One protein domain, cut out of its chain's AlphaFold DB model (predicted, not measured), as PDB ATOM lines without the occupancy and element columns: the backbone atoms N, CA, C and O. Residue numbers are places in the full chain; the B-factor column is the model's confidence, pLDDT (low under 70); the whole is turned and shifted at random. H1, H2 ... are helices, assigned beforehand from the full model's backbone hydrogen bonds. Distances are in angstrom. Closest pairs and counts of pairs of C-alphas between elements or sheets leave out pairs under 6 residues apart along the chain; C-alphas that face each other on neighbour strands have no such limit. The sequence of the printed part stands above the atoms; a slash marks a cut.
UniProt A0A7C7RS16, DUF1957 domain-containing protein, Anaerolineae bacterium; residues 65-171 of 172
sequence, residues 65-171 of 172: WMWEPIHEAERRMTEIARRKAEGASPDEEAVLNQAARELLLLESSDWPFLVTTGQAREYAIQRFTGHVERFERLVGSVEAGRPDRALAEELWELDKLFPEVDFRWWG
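This is residues 65 to 171 of the 172 residues of the protein "DUF1957 domain-containing protein" of Anaerolineae bacterium (UniProt A0A7C7RS16). Three long helices, H1, H2 and H4, lie side by side in a triangle; H5 packs on H2 away from H1, H3 folds back on H4 at one end, and H6 packs on H1 and H2. H1, H2, H4 and H5 form an up-and-down bundle, each running against the one before. The printed part has 107 residues, six named helices in order H1 to H6 and no named strand; it is all helix, compact, with a radius of gyration of the C-alphas of 13.8 A, and spans 45 by 26 by 24 A.

H1, residues 65 to 84, begins at C-alpha (-19.642, -39.859, 41.569) and measures 29.7 A. H2 is 90 to 106, 24.2 A; H3 110 to 117; H4 121 to 143, 32.8 A; H5 149 to 158; H6 167 to 171, ending at C-alpha (-26.417, -26.118, 62.337).

H2, the hub, touches H4 (C-alphas 99 and 135, 5.1 A), opposite ways at a shallow 23 degrees. Its residues 100 to 106 alone touch H1 residues 70 to 77, closest C-alphas 73 and 103, 6.8 A, a hairpin. H2 touches H5, closest C-alphas 95 and 152, 5.2 A, at a tilt of 37 degrees, only just steep. H3 and H4, a hairpin, touch, closest C-alphas 115 and 121, 4.3 A. H6 touches H1, closest C-alphas 82 and 171, 4.6 A. Every O i to N i+4 pair is within hydrogen-bond range in H2, H3, H4 and H5; H1 has 15 of 16, H6 0 of 1 but 2 of 2 O i to N i+3.

C-alphas 87 and 118 are farthest apart, 45.3 A. The printed part has no cut, no link is long, and no printed residue is under 70 in pLDDT.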
ATOM      1  N   TRP A  65     -20.481 -41.057  41.522       98.31
ATOM      2  CA  TRP A  65     -19.642 -39.859  41.569       98.31
ATOM      3  C   TRP A  65     -20.376 -38.608  42.083       98.31
ATOM      4  O   TRP A  65     -19.716 -37.645  42.455       98.31
ATOM      5  N   MET A  66     -21.713 -38.607  42.105       98.69
ATOM      6  CA  MET A  66     -22.524 -37.486  42.593       98.69
ATOM      7  C   MET A  66     -22.581 -37.423  44.124       98.69
ATOM      8  O   MET A  66     -22.729 -36.344  44.686       98.69
ATOM      9  N   TRP A  67     -22.437 -38.555  44.816       98.62
ATOM     10  CA  TRP A  67     -22.603 -38.606  46.272       98.62
ATOM     11  C   TRP A  67     -21.470 -37.923  47.036       98.62
ATOM     12  O   TRP A  67     -21.712 -37.297  48.059       98.62
ATOM     13  N   GLU A  68     -20.234 -38.000  46.539       98.44
ATOM     14  CA  GLU A  68     -19.093 -37.360  47.202       98.44
ATOM     15  C   GLU A  68     -19.228 -35.822  47.249       98.44
ATOM     16  O   GLU A  68     -19.139 -35.271  48.347       98.44
ATOM     17  N   PRO A  69     -19.532 -35.113  46.139       98.62
ATOM     18  CA  PRO A  69     -19.814 -33.678  46.183       98.62
ATOM     19  C   PRO A  69     -21.000 -33.294  47.076       98.62
ATOM     20  O   PRO A  69     -20.923 -32.273  47.753       98.62
ATOM     21  N   ILE A  70     -22.072 -34.102  47.102       98.81
ATOM     22  CA  ILE A  70     -23.223 -33.870  47.995       98.81
ATOM     23  C   ILE A  70     -22.752 -33.897  49.451       98.81
ATOM     24  O   ILE A  70     -22.919 -32.918  50.173       98.81
ATOM     25  N   HIS A  71     -22.079 -34.974  49.862       98.69
ATOM     26  CA  HIS A  71     -21.618 -35.124  51.241       98.69
ATOM     27  C   HIS A  71     -20.575 -34.079  51.648       98.69
ATOM     28  O   HIS A  71     -20.533 -33.663  52.806       98.69
ATOM     29  N   GLU A  72     -19.724 -33.624  50.726       98.56
ATOM     30  CA  GLU A  72     -18.817 -32.509  51.001       98.56
ATOM     31  C   GLU A  72     -19.588 -31.218  51.291       98.56
ATOM     32  O   GLU A  72     -19.322 -30.544  52.292       98.56
ATOM     33  N   ALA A  73     -20.564 -30.897  50.439       98.69
ATOM     34  CA  ALA A  73     -21.373 -29.697  50.566       98.69
ATOM     35  C   ALA A  73     -22.223 -29.715  51.849       98.69
ATOM     36  O   ALA A  73     -22.202 -28.740  52.601       98.69
ATOM     37  N   GLU A  74     -22.867 -30.843  52.169       98.69
ATOM     38  CA  GLU A  74     -23.610 -31.069  53.418       98.69
ATOM     39  C   GLU A  74     -22.742 -30.786  54.652       98.69
ATOM     40  O   GLU A  74     -23.122 -30.020  55.549       98.69
ATOM     41  N   ARG A  75     -21.536 -31.373  54.702       98.56
ATOM     42  CA  ARG A  75     -20.615 -31.189  55.831       98.56
ATOM     43  C   ARG A  75     -20.154 -29.742  55.957       98.56
ATOM     44  O   ARG A  75     -20.130 -29.217  57.071       98.56
ATOM     45  N   ARG A  76     -19.794 -29.091  54.846       98.25
ATOM     46  CA  ARG A  76     -19.356 -27.686  54.859       98.25
ATOM     47  C   ARG A  76     -20.475 -26.744  55.269       98.25
ATOM     48  O   ARG A  76     -20.236 -25.838  56.066       98.25
ATOM     49  N   MET A  77     -21.692 -26.984  54.787       98.56
ATOM     50  CA  MET A  77     -22.859 -26.203  55.180       98.56
ATOM     51  C   MET A  77     -23.125 -26.333  56.680       98.56
ATOM     52  O   MET A  77     -23.265 -25.323  57.366       98.56
ATOM     53  N   THR A  78     -23.083 -27.561  57.202       98.50
ATOM     54  CA  THR A  78     -23.228 -27.851  58.637       98.50
ATOM     55  C   THR A  78     -22.181 -27.112  59.475       98.50
ATOM     56  O   THR A  78     -22.503 -26.458  60.468       98.50
ATOM     57  N   GLU A  79     -20.903 -27.183  59.085       97.94
ATOM     58  CA  GLU A  79     -19.816 -26.520  59.813       97.94
ATOM     59  C   GLU A  79     -19.992 -24.996  59.838       97.94
ATOM     60  O   GLU A  79     -19.854 -24.358  60.889       97.94
ATOM     61  N   ILE A  80     -20.321 -24.402  58.691       97.56
ATOM     62  CA  ILE A  80     -20.496 -22.957  58.578       97.56
ATOM     63  C   ILE A  80     -21.732 -22.488  59.328       97.56
ATOM     64  O   ILE A  80     -21.637 -21.491  60.046       97.56
ATOM     65  N   ALA A  81     -22.848 -23.211  59.218       97.88
ATOM     66  CA  ALA A  81     -24.068 -22.924  59.955       97.88
ATOM     67  C   ALA A  81     -23.793 -22.850  61.459       97.88
ATOM     68  O   ALA A  81     -24.138 -21.858  62.098       97.88
ATOM     69  N   ARG A  82     -23.048 -23.819  62.009       97.38
ATOM     70  CA  ARG A  82     -22.635 -23.817  63.423       97.38
ATOM     71  C   ARG A  82     -21.708 -22.657  63.767       97.38
ATOM     72  O   ARG A  82     -21.911 -21.977  64.768       97.38
ATOM     73  N   ARG A  83     -20.686 -22.406  62.945       96.38
ATOM     74  CA  ARG A  83     -19.683 -21.356  63.197       96.38
ATOM     75  C   ARG A  83     -20.263 -19.941  63.121       96.38
ATOM     76  O   ARG A  83     -19.742 -19.041  63.772       96.38
ATOM     77  N   LYS A  84     -21.280 -19.735  62.285       95.69
ATOM     78  CA  LYS A  84     -21.875 -18.426  61.974       95.69
ATOM     79  C   LYS A  84     -23.290 -18.246  62.537       95.69
ATOM     80  O   LYS A  84     -23.893 -17.210  62.267       95.69
ATOM     81  N   ALA A  85     -23.791 -19.204  63.325       93.38
ATOM     82  CA  ALA A  85     -25.132 -19.183  63.915       93.38
ATOM     83  C   ALA A  85     -25.436 -17.848  64.611       93.38
ATOM     84  O   ALA A  85     -26.458 -17.212  64.348       93.38
ATOM     85  N   GLU A  86     -24.484 -17.387  65.422       89.75
ATOM     86  CA  GLU A  86     -24.512 -16.098  66.098       89.75
ATOM     87  C   GLU A  86     -23.398 -15.215  65.519       89.75
ATOM     88  O   GLU A  86     -22.212 -15.463  65.732       89.75
ATOM     89  N   GLY A  87     -23.763 -14.180  64.757       90.12
ATOM     90  CA  GLY A  87     -22.801 -13.174  64.284       90.12
ATOM     91  C   GLY A  87     -22.415 -13.239  62.806       90.12
ATOM     92  O   GLY A  87     -21.420 -12.619  62.426       90.12
ATOM     93  N   ALA A  88     -23.187 -13.928  61.960       95.69
ATOM     94  CA  ALA A  88     -23.151 -13.662  60.524       95.69
ATOM     95  C   ALA A  88     -23.483 -12.184  60.249       95.69
ATOM     96  O   ALA A  88     -24.453 -11.639  60.779       95.69
ATOM     97  N   SER A  89     -22.673 -11.522  59.424       97.94
ATOM     98  CA  SER A  89     -23.038 -10.202  58.894       97.94
ATOM     99  C   SER A  89     -24.227 -10.310  57.922       97.94
ATOM    100  O   SER A  89     -24.458 -11.390  57.377       97.94
ATOM    101  N   PRO A  90     -24.946  -9.210  57.619       97.88
ATOM    102  CA  PRO A  90     -26.052  -9.244  56.655       97.88
ATOM    103  C   PRO A  90     -25.665  -9.776  55.266       97.88
ATOM    104  O   PRO A  90     -26.482 -10.408  54.602       97.88
ATOM    105  N   ASP A  91     -24.427  -9.532  54.824       98.25
ATOM    106  CA  ASP A  91     -23.936 -10.025  53.533       98.25
ATOM    107  C   ASP A  91     -23.589 -11.515  53.595       98.25
ATOM    108  O   ASP A  91     -23.900 -12.255  52.667       98.25
ATOM    109  N   GLU A  92     -22.998 -11.979  54.701       98.56
ATOM    110  CA  GLU A  92     -22.767 -13.413  54.920       98.56
ATOM    111  C   GLU A  92     -24.089 -14.175  54.992       98.56
ATOM    112  O   GLU A  92     -24.215 -15.219  54.368       98.56
ATOM    113  N   GLU A  93     -25.090 -13.645  55.694       98.31
ATOM    114  CA  GLU A  93     -26.413 -14.263  55.783       98.31
ATOM    115  C   GLU A  93     -27.093 -14.364  54.412       98.31
ATOM    116  O   GLU A  93     -27.599 -15.425  54.056       98.31
ATOM    117  N   ALA A  94     -27.044 -13.305  53.598       98.25
ATOM    118  CA  ALA A  94     -27.581 -13.340  52.238       98.25
ATOM    119  C   ALA A  94     -26.896 -14.411  51.369       98.25
ATOM    120  O   ALA A  94     -27.570 -15.185  50.685       98.25
ATOM    121  N   VAL A  95     -25.563 -14.485  51.426       98.81
ATOM    122  CA  VAL A  95     -24.771 -15.464  50.668       98.81
ATOM    123  C   VAL A  95     -25.027 -16.890  51.150       98.81
ATOM    124  O   VAL A  95     -25.227 -17.782  50.327       98.81
ATOM    125  N   LEU A  96     -25.060 -17.119  52.463       98.69
ATOM    126  CA  LEU A  96     -25.265 -18.446  53.040       98.69
ATOM    127  C   LEU A  96     -26.694 -18.950  52.839       98.69
ATOM    128  O   LEU A  96     -26.875 -20.133  52.569       98.69
ATOM    129  N   ASN A  97     -27.701 -18.075  52.872       98.56
ATOM    130  CA  ASN A  97     -29.067 -18.461  52.521       98.56
ATOM    131  C   ASN A  97     -29.178 -18.840  51.040       98.56
ATOM    132  O   ASN A  97     -29.892 -19.782  50.707       98.56
ATOM    133  N   GLN A  98     -28.455 -18.164  50.139       98.81
ATOM    134  CA  GLN A  98     -28.393 -18.614  48.747       98.81
ATOM    135  C   GLN A  98     -27.629 -19.938  48.613       98.81
ATOM    136  O   GLN A  98     -28.085 -20.820  47.894       98.81
ATOM    137  N   ALA A  99     -26.530 -20.133  49.348       98.69
ATOM    138  CA  ALA A  99     -25.807 -21.406  49.358       98.69
ATOM    139  C   ALA A  99     -26.691 -22.562  49.858       98.69
ATOM    140  O   ALA A  99     -26.661 -23.641  49.276       98.69
ATOM    141  N   ALA A 100     -27.545 -22.322  50.858       98.56
ATOM    142  CA  ALA A 100     -28.541 -23.289  51.322       98.56
ATOM    143  C   ALA A 100     -29.481 -23.744  50.196       98.56
ATOM    144  O   ALA A 100     -29.790 -24.927  50.079       98.56
ATOM    145  N   ARG A 101     -29.913 -22.818  49.329       98.69
ATOM    146  CA  ARG A 101     -30.745 -23.151  48.160       98.69
ATOM    147  C   ARG A 101     -29.981 -23.978  47.144       98.69
ATOM    148  O   ARG A 101     -30.535 -24.950  46.641       98.69
ATOM    149  N   GLU A 102     -28.732 -23.615  46.857       98.75
ATOM    150  CA  GLU A 102     -27.890 -24.402  45.950       98.75
ATOM    151  C   GLU A 102     -27.669 -25.818  46.485       98.75
ATOM    152  O   GLU A 102     -27.707 -26.756  45.697       98.75
ATOM    153  N   LEU A 103     -27.518 -25.992  47.803       98.75
ATOM    154  CA  LEU A 103     -27.421 -27.309  48.432       98.75
ATOM    155  C   LEU A 103     -28.722 -28.114  48.282       98.75
ATOM    156  O   LEU A 103     -28.688 -29.232  47.782       98.75
ATOM    157  N   LEU A 104     -29.880 -27.528  48.603       98.62
ATOM    158  CA  LEU A 104     -31.177 -28.198  48.416       98.62
ATOM    159  C   LEU A 104     -31.423 -28.594  46.951       98.62
ATOM    160  O   LEU A 104     -31.993 -29.645  46.660       98.62
ATOM    161  N   LEU A 105     -31.012 -27.742  46.010       98.62
ATOM    162  CA  LEU A 105     -31.109 -28.024  44.581       98.62
ATOM    163  C   LEU A 105     -30.128 -29.114  44.151       98.62
ATOM    164  O   LEU A 105     -30.500 -29.969  43.348       98.62
ATOM    165  N   LEU A 106     -28.907 -29.105  44.685       98.44
ATOM    166  CA  LEU A 106     -27.889 -30.134  44.482       98.44
ATOM    167  C   LEU A 106     -28.366 -31.515  44.963       98.44
ATOM    168  O   LEU A 106     -28.135 -32.509  44.278       98.44
ATOM    169  N   GLU A 107     -29.077 -31.568  46.088       98.62
ATOM    170  CA  GLU A 107     -29.582 -32.788  46.735       98.62
ATOM    171  C   GLU A 107     -30.828 -33.387  46.061       98.62
ATOM    172  O   GLU A 107     -31.335 -34.427  46.494       98.62
ATOM    173  N   SER A 108     -31.345 -32.779  44.985       98.50
ATOM    174  CA  SER A 108     -32.505 -33.342  44.294       98.50
ATOM    175  C   SER A 108     -32.215 -34.748  43.754       98.50
ATOM    176  O   SER A 108     -31.347 -34.959  42.901       98.50
ATOM    177  N   SER A 109     -33.029 -35.717  44.186       98.25
ATOM    178  CA  SER A 109     -32.952 -37.106  43.714       98.25
ATOM    179  C   SER A 109     -33.244 -37.260  42.211       98.25
ATOM    180  O   SER A 109     -32.930 -38.301  41.626       98.25
ATOM    181  N   ASP A 110     -33.795 -36.224  41.567       98.44
ATOM    182  CA  ASP A 110     -34.024 -36.196  40.124       98.44
ATOM    183  C   ASP A 110     -32.715 -36.306  39.330       98.44
ATOM    184  O   ASP A 110     -32.709 -36.902  38.253       98.44
ATOM    185  N   TRP A 111     -31.588 -35.782  39.835       98.50
ATOM    186  CA  TRP A 111     -30.321 -35.817  39.093       98.50
ATOM    187  C   TRP A 111     -29.820 -37.242  38.850       98.50
ATOM    188  O   TRP A 111     -29.681 -37.629  37.682       98.50
ATOM    189  N   PRO A 112     -29.603 -38.072  39.888       98.12
ATOM    190  CA  PRO A 112     -29.230 -39.461  39.668       98.12
ATOM    191  C   PRO A 112     -30.353 -40.279  39.001       98.12
ATOM    192  O   PRO A 112     -30.053 -41.186  38.222       98.12
ATOM    193  N   PHE A 113     -31.634 -39.936  39.195       98.25
ATOM    194  CA  PHE A 113     -32.747 -40.590  38.492       98.25
ATOM    195  C   PHE A 113     -32.695 -40.373  36.968       98.25
ATOM    196  O   PHE A 113     -32.799 -41.324  36.188       98.25
ATOM    197  N   LEU A 114     -32.511 -39.129  36.516       98.19
ATOM    198  CA  LEU A 114     -32.449 -38.770  35.096       98.19
ATOM    199  C   LEU A 114     -31.192 -39.312  34.410       98.19
ATOM    200  O   LEU A 114     -31.237 -39.624  33.217       98.19
ATOM    201  N   VAL A 115     -30.087 -39.449  35.152       97.75
ATOM    202  CA  VAL A 115     -28.887 -40.143  34.670       97.75
ATOM    203  C   VAL A 115     -29.176 -41.628  34.481       97.75
ATOM    204  O   VAL A 115     -28.987 -42.136  33.379       97.75
ATOM    205  N   THR A 116     -29.706 -42.297  35.505       97.31
ATOM    206  CA  THR A 116     -29.951 -43.748  35.479       97.31
ATOM    207  C   THR A 116     -31.000 -44.161  34.448       97.31
ATOM    208  O   THR A 116     -30.866 -45.197  33.801       97.31
ATOM    209  N   THR A 117     -32.057 -43.367  34.264       95.31
ATOM    210  CA  THR A 117     -33.123 -43.672  33.292       95.31
ATOM    211  C   THR A 117     -32.787 -43.244  31.863       95.31
ATOM    212  O   THR A 117     -33.516 -43.591  30.934       95.31
ATOM    213  N   GLY A 118     -31.715 -42.469  31.668       92.75
ATOM    214  CA  GLY A 118     -31.304 -41.952  30.364       92.75
ATOM    215  C   GLY A 118     -32.262 -40.925  29.747       92.75
ATOM    216  O   GLY A 118     -32.067 -40.540  28.598       92.75
ATOM    217  N   GLN A 119     -33.283 -40.462  30.478       89.00
ATOM    218  CA  GLN A 119     -34.299 -39.543  29.949       89.00
ATOM    219  C   GLN A 119     -33.717 -38.166  29.598       89.00
ATOM    220  O   GLN A 119     -34.081 -37.586  28.577       89.00
ATOM    221  N   ALA A 120     -32.813 -37.651  30.438       94.31
ATOM    222  CA  ALA A 120     -32.180 -36.342  30.259       94.31
ATOM    223  C   ALA A 120     -30.783 -36.300  30.908       94.31
ATOM    224  O   ALA A 120     -30.462 -35.395  31.678       94.31
ATOM    225  N   ARG A 121     -29.947 -37.302  30.615       96.12
ATOM    226  CA  ARG A 121     -28.648 -37.518  31.282       96.12
ATOM    227  C   ARG A 121     -27.735 -36.289  31.255       96.12
ATOM    228  O   ARG A 121     -27.255 -35.868  32.299       96.12
ATOM    229  N   GLU A 122     -27.498 -35.705  30.082       96.75
ATOM    230  CA  GLU A 122     -26.600 -34.544  29.941       96.75
ATOM    231  C   GLU A 122     -27.112 -33.322  30.708       96.75
ATOM    232  O   GLU A 122     -26.340 -32.648  31.385       96.75
ATOM    233  N   TYR A 123     -28.424 -33.089  30.665       97.69
ATOM    234  CA  TYR A 123     -29.072 -32.023  31.419       97.69
ATOM    235  C   TYR A 123     -28.896 -32.212  32.928       97.69
ATOM    236  O   TYR A 123     -28.523 -31.272  33.623       97.69
ATOM    237  N   ALA A 124     -29.121 -33.429  33.430       98.00
ATOM    238  CA  ALA A 124     -28.966 -33.739  34.845       98.00
ATOM    239  C   ALA A 124     -27.525 -33.526  35.323       98.00
ATOM    240  O   ALA A 124     -27.313 -32.885  36.346       98.00
ATOM    241  N   ILE A 125     -26.538 -33.984  34.544       98.12
ATOM    242  CA  ILE A 125     -25.115 -33.765  34.838       98.12
ATOM    243  C   ILE A 125     -24.798 -32.266  34.865       98.12
ATOM    244  O   ILE A 125     -24.160 -31.792  35.799       98.12
ATOM    245  N   GLN A 126     -25.266 -31.504  33.871       98.38
ATOM    246  CA  GLN A 126     -25.023 -30.062  33.805       98.38
ATOM    247  C   GLN A 126     -25.650 -29.315  34.991       98.38
ATOM    248  O   GLN A 126     -25.014 -28.428  35.558       98.38
ATOM    249  N   ARG A 127     -26.886 -29.658  35.365       98.31
ATOM    250  CA  ARG A 127     -27.586 -29.047  36.502       98.31
ATOM    251  C   ARG A 127     -26.905 -29.376  37.821       98.31
ATOM    252  O   ARG A 127     -26.619 -28.454  38.577       98.31
ATOM    253  N   PHE A 128     -26.602 -30.652  38.049       98.75
ATOM    254  CA  PHE A 128     -25.887 -31.117  39.231       98.75
ATOM    255  C   PHE A 128     -24.564 -30.362  39.405       98.75
ATOM    256  O   PHE A 128     -24.371 -29.675  40.404       98.75
ATOM    257  N   THR A 129     -23.692 -30.398  38.392       98.56
ATOM    258  CA  THR A 129     -22.387 -29.723  38.447       98.56
ATOM    259  C   THR A 129     -22.536 -28.210  38.609       98.56
ATOM    260  O   THR A 129     -21.784 -27.603  39.364       98.56
ATOM    261  N   GLY A 130     -23.534 -27.597  37.966       98.69
ATOM    262  CA  GLY A 130     -23.816 -26.172  38.126       98.69
ATOM    263  C   GLY A 130     -24.167 -25.787  39.567       98.69
ATOM    264  O   GLY A 130     -23.655 -24.785  40.060       98.69
ATOM    265  N   HIS A 131     -24.991 -26.581  40.258       98.75
ATOM    266  CA  HIS A 131     -25.320 -26.339  41.668       98.75
ATOM    267  C   HIS A 131     -24.112 -26.565  42.589       98.75
ATOM    268  O   HIS A 131     -23.880 -25.742  43.473       98.75
ATOM    269  N   VAL A 132     -23.275 -27.581  42.321       98.81
ATOM    270  CA  VAL A 132     -21.987 -27.756  43.027       98.81
ATOM    271  C   VAL A 132     -21.126 -26.498  42.888       98.81
ATOM    272  O   VAL A 132     -20.726 -25.905  43.884       98.81
ATOM    273  N   GLU A 133     -20.866 -26.041  41.662       98.75
ATOM    274  CA  GLU A 133     -19.994 -24.889  41.409       98.75
ATOM    275  C   GLU A 133     -20.506 -23.599  42.065       98.75
ATOM    276  O   GLU A 133     -19.719 -22.787  42.559       98.75
ATOM    277  N   ARG A 134     -21.824 -23.387  42.077       98.81
ATOM    278  CA  ARG A 134     -22.443 -22.219  42.717       98.81
ATOM    279  C   ARG A 134     -22.324 -22.279  44.231       98.81
ATOM    280  O   ARG A 134     -21.887 -21.291  44.822       98.81
ATOM    281  N   PHE A 135     -22.647 -23.423  44.835       98.88
ATOM    282  CA  PHE A 135     -22.471 -23.651  46.266       98.88
ATOM    283  C   PHE A 135     -21.025 -23.365  46.687       98.88
ATOM    284  O   PHE A 135     -20.778 -22.542  47.569       98.88
ATOM    285  N   GLU A 136     -20.066 -23.961  45.978       98.69
ATOM    286  CA  GLU A 136     -18.631 -23.808  46.213       98.69
ATOM    287  C   GLU A 136     -18.173 -22.346  46.159       98.69
ATOM    288  O   GLU A 136     -17.434 -21.880  47.031       98.69
ATOM    289  N   ARG A 137     -18.639 -21.586  45.160       98.75
ATOM    290  CA  ARG A 137     -18.309 -20.161  45.017       98.75
ATOM    291  C   ARG A 137     -18.896 -19.313  46.143       98.75
ATOM    292  O   ARG A 137     -18.189 -18.460  46.679       98.75
ATOM    293  N   LEU A 138     -20.161 -19.536  46.496       98.81
ATOM    294  CA  LEU A 138     -20.842 -18.790  47.555       98.81
ATOM    295  C   LEU A 138     -20.171 -19.046  48.905       98.81
ATOM    296  O   LEU A 138     -19.714 -18.106  49.560       98.81
ATOM    297  N   VAL A 139     -20.030 -20.316  49.280       98.56
ATOM    298  CA  VAL A 139     -19.394 -20.720  50.536       98.56
ATOM    299  C   VAL A 139     -17.935 -20.270  50.590       98.56
ATOM    300  O   VAL A 139     -17.516 -19.647  51.570       98.56
ATOM    301  N   GLY A 140     -17.179 -20.484  49.512       98.50
ATOM    302  CA  GLY A 140     -15.786 -20.054  49.424       98.50
ATOM    303  C   GLY A 140     -15.612 -18.539  49.583       98.50
ATOM    304  O   GLY A 140     -14.624 -18.094  50.169       98.50
ATOM    305  N   SER A 141     -16.574 -17.727  49.128       98.69
ATOM    306  CA  SER A 141     -16.534 -16.267  49.310       98.69
ATOM    307  C   SER A 141     -16.635 -15.856  50.787       98.69
ATOM    308  O   SER A 141     -15.885 -14.990  51.251       98.69
ATOM    309  N   VAL A 142     -17.494 -16.535  51.555       98.38
ATOM    310  CA  VAL A 142     -17.669 -16.318  52.999       98.38
ATOM    311  C   VAL A 142     -16.420 -16.767  53.757       98.38
ATOM    312  O   VAL A 142     -15.912 -16.034  54.603       98.38
ATOM    313  N   GLU A 143     -15.874 -17.937  53.427       97.19
ATOM    314  CA  GLU A 143     -14.649 -18.463  54.049       97.19
ATOM    315  C   GLU A 143     -13.422 -17.587  53.772       97.19
ATOM    316  O   GLU A 143     -12.573 -17.409  54.644       97.19
ATOM    317  N   ALA A 144     -13.358 -16.970  52.591       97.75
ATOM    318  CA  ALA A 144     -12.327 -15.998  52.239       97.75
ATOM    319  C   ALA A 144     -12.513 -14.621  52.913       97.75
ATOM    320  O   ALA A 144     -11.734 -13.702  52.640       97.75
ATOM    321  N   GLY A 145     -13.547 -14.448  53.745       97.50
ATOM    322  CA  GLY A 145     -13.870 -13.192  54.426       97.50
ATOM    323  C   GLY A 145     -14.340 -12.078  53.486       97.50
ATOM    324  O   GLY A 145     -14.247 -10.902  53.836       97.50
ATOM    325  N   ARG A 146     -14.794 -12.426  52.276       97.88
ATOM    326  CA  ARG A 146     -15.280 -11.497  51.247       97.88
ATOM    327  C   ARG A 146     -16.589 -12.042  50.661       97.88
ATOM    328  O   ARG A 146     -16.565 -12.503  49.520       97.88
ATOM    329  N   PRO A 147     -17.690 -12.043  51.437       98.25
ATOM    330  CA  PRO A 147     -18.966 -12.603  50.999       98.25
ATOM    331  C   PRO A 147     -19.427 -11.937  49.697       98.25
ATOM    332  O   PRO A 147     -19.563 -10.715  49.625       98.25
ATOM    333  N   ASP A 148     -19.646 -12.742  48.658       98.56
ATOM    334  CA  ASP A 148     -20.033 -12.257  47.332       98.56
ATOM    335  C   ASP A 148     -21.552 -12.068  47.243       98.56
ATOM    336  O   ASP A 148     -22.290 -12.882  46.684       98.56
ATOM    337  N   ARG A 149     -22.030 -10.974  47.841       98.44
ATOM    338  CA  ARG A 149     -23.455 -10.633  47.843       98.44
ATOM    339  C   ARG A 149     -24.027 -10.431  46.438       98.44
ATOM    340  O   ARG A 149     -25.171 -10.800  46.201       98.44
ATOM    341  N   ALA A 150     -23.243  -9.881  45.514       98.56
ATOM    342  CA  ALA A 150     -23.697  -9.661  44.144       98.56
ATOM    343  C   ALA A 150     -23.975 -10.993  43.432       98.56
ATOM    344  O   ALA A 150     -25.013 -11.134  42.789       98.56
ATOM    345  N   LEU A 151     -23.096 -11.989  43.608       98.56
ATOM    346  CA  LEU A 151     -23.341 -13.343  43.111       98.56
ATOM    347  C   LEU A 151     -24.581 -13.968  43.756       98.56
ATOM    348  O   LEU A 151     -25.371 -14.599  43.061       98.56
ATOM    349  N   ALA A 152     -24.771 -13.798  45.066       98.56
ATOM    350  CA  ALA A 152     -25.954 -14.321  45.746       98.56
ATOM    351  C   ALA A 152     -27.256 -13.712  45.199       98.56
ATOM    352  O   ALA A 152     -28.229 -14.432  45.005       98.56
ATOM    353  N   GLU A 153     -27.272 -12.410  44.906       98.25
ATOM    354  CA  GLU A 153     -28.423 -11.720  44.309       98.25
ATOM    355  C   GLU A 153     -28.660 -12.137  42.846       98.25
ATOM    356  O   GLU A 153     -29.807 -12.313  42.436       98.25
ATOM    357  N   GLU A 154     -27.600 -12.362  42.065       98.44
ATOM    358  CA  GLU A 154     -27.701 -12.915  40.706       98.44
ATOM    359  C   GLU A 154     -28.292 -14.331  40.717       98.44
ATOM    360  O   GLU A 154     -29.226 -14.628  39.973       98.44
ATOM    361  N   LEU A 155     -27.763 -15.206  41.574       98.38
ATOM    362  CA  LEU A 155     -28.232 -16.583  41.697       98.38
ATOM    363  C   LEU A 155     -29.629 -16.654  42.298       98.38
ATOM    364  O   LEU A 155     -30.412 -17.505  41.883       98.38
ATOM    365  N   TRP A 156     -29.981 -15.725  43.190       97.81
ATOM    366  CA  TRP A 156     -31.357 -15.571  43.632       97.81
ATOM    367  C   TRP A 156     -32.272 -15.404  42.430       97.81
ATOM    368  O   TRP A 156     -33.209 -16.170  42.332       97.81
ATOM    369  N   GLU A 157     -31.992 -14.512  41.473       97.94
ATOM    370  CA  GLU A 157     -32.821 -14.338  40.265       97.94
ATOM    371  C   GLU A 157     -33.019 -15.615  39.432       97.94
ATOM    372  O   GLU A 157     -34.064 -15.761  38.791       97.94
ATOM    373  N   LEU A 158     -32.064 -16.545  39.471       96.94
ATOM    374  CA  LEU A 158     -32.126 -17.819  38.752       96.94
ATOM    375  C   LEU A 158     -32.853 -18.915  39.546       96.94
ATOM    376  O   LEU A 158     -33.668 -19.641  38.977       96.94
ATOM    377  N   ASP A 159     -32.590 -19.006  40.847       95.12
ATOM    378  CA  ASP A 159     -32.956 -20.123  41.717       95.12
ATOM    379  C   ASP A 159     -33.842 -19.647  42.901       95.12
ATOM    380  O   ASP A 159     -33.594 -19.943  44.072       95.12
ATOM    381  N   LYS A 160     -34.916 -18.896  42.580       93.31
ATOM    382  CA  LYS A 160     -35.895 -18.258  43.504       93.31
ATOM    383  C   LYS A 160     -36.824 -19.224  44.255       93.31
ATOM    384  O   LYS A 160     -38.046 -19.058  44.247       93.31
ATOM    385  N   LEU A 161     -36.280 -20.244  44.903       94.12
ATOM    386  CA  LEU A 161     -37.040 -21.171  45.744       94.12
ATOM    387  C   LEU A 161     -36.777 -20.891  47.224       94.12
ATOM    388  O   LEU A 161     -35.747 -20.333  47.584       94.12
ATOM    389  N   PHE A 162     -37.720 -21.266  48.090       97.12
ATOM    390  CA  PHE A 162     -37.566 -21.169  49.549       97.12
ATOM    391  C   PHE A 162     -37.118 -19.763  50.016       97.12
ATOM    392  O   PHE A 162     -35.997 -19.582  50.499       97.12
ATOM    393  N   PRO A 163     -37.965 -18.726  49.854       96.00
ATOM    394  CA  PRO A 163     -37.616 -17.355  50.245       96.00
ATOM    395  C   PRO A 163     -37.244 -17.233  51.730       96.00
ATOM    396  O   PRO A 163     -36.439 -16.380  52.085       96.00
ATOM    397  N   GLU A 164     -37.787 -18.118  52.563       97.12
ATOM    398  CA  GLU A 164     -37.600 -18.143  54.016       97.12
ATOM    399  C   GLU A 164     -36.520 -19.128  54.481       97.12
ATOM    400  O   GLU A 164     -36.402 -19.358  55.679       97.12
ATOM    401  N   VAL A 165     -35.751 -19.738  53.564       97.69
ATOM    402  CA  VAL A 165     -34.657 -20.630  53.975       97.69
ATOM    403  C   VAL A 165     -33.658 -19.869  54.839       97.69
ATOM    404  O   VAL A 165     -33.234 -18.763  54.493       97.69
ATOM    405  N   ASP A 166     -33.277 -20.493  55.945       97.81
ATOM    406  CA  ASP A 166     -32.241 -20.006  56.840       97.81
ATOM    407  C   ASP A 166     -31.106 -21.032  56.873       97.81
ATOM    408  O   ASP A 166     -31.312 -22.203  57.201       97.81
ATOM    409  N   PHE A 167     -29.892 -20.594  56.536       98.25
ATOM    410  CA  PHE A 167     -28.696 -21.432  56.564       98.25
ATOM    411  C   PHE A 167     -28.464 -22.076  57.941       98.25
ATOM    412  O   PHE A 167     -27.841 -23.134  58.030       98.25
ATOM    413  N   ARG A 168     -28.977 -21.464  59.016       97.81
ATOM    414  CA  ARG A 168     -28.844 -21.944  60.396       97.81
ATOM    415  C   ARG A 168     -29.529 -23.290  60.634       97.81
ATOM    416  O   ARG A 168     -29.116 -23.989  61.553       97.81
ATOM    417  N   TRP A 169     -30.493 -23.697  59.803       97.38
ATOM    418  CA  TRP A 169     -31.160 -25.004  59.923       97.38
ATOM    419  C   TRP A 169     -30.201 -26.192  59.774       97.38
ATOM    420  O   TRP A 169     -30.448 -27.252  60.335       97.38
ATOM    421  N   TRP A 170     -29.075 -26.013  59.077       96.94
ATOM    422  CA  TRP A 170     -28.028 -27.038  58.967       96.94
ATOM    423  C   TRP A 170     -27.120 -27.110  60.200       96.94
ATOM    424  O   TRP A 170     -26.249 -27.972  60.275       96.94
ATOM    425  N   GLY A 171     -27.261 -26.184  61.149       91.38
ATOM    426  CA  GLY A 171     -26.417 -26.118  62.337       91.38
ATOM    427  C   GLY A 171     -26.902 -26.969  63.510       91.38
ATOM    428  O   GLY A 171     -26.110 -27.192  64.434       91.38
TER     429      GLY A 171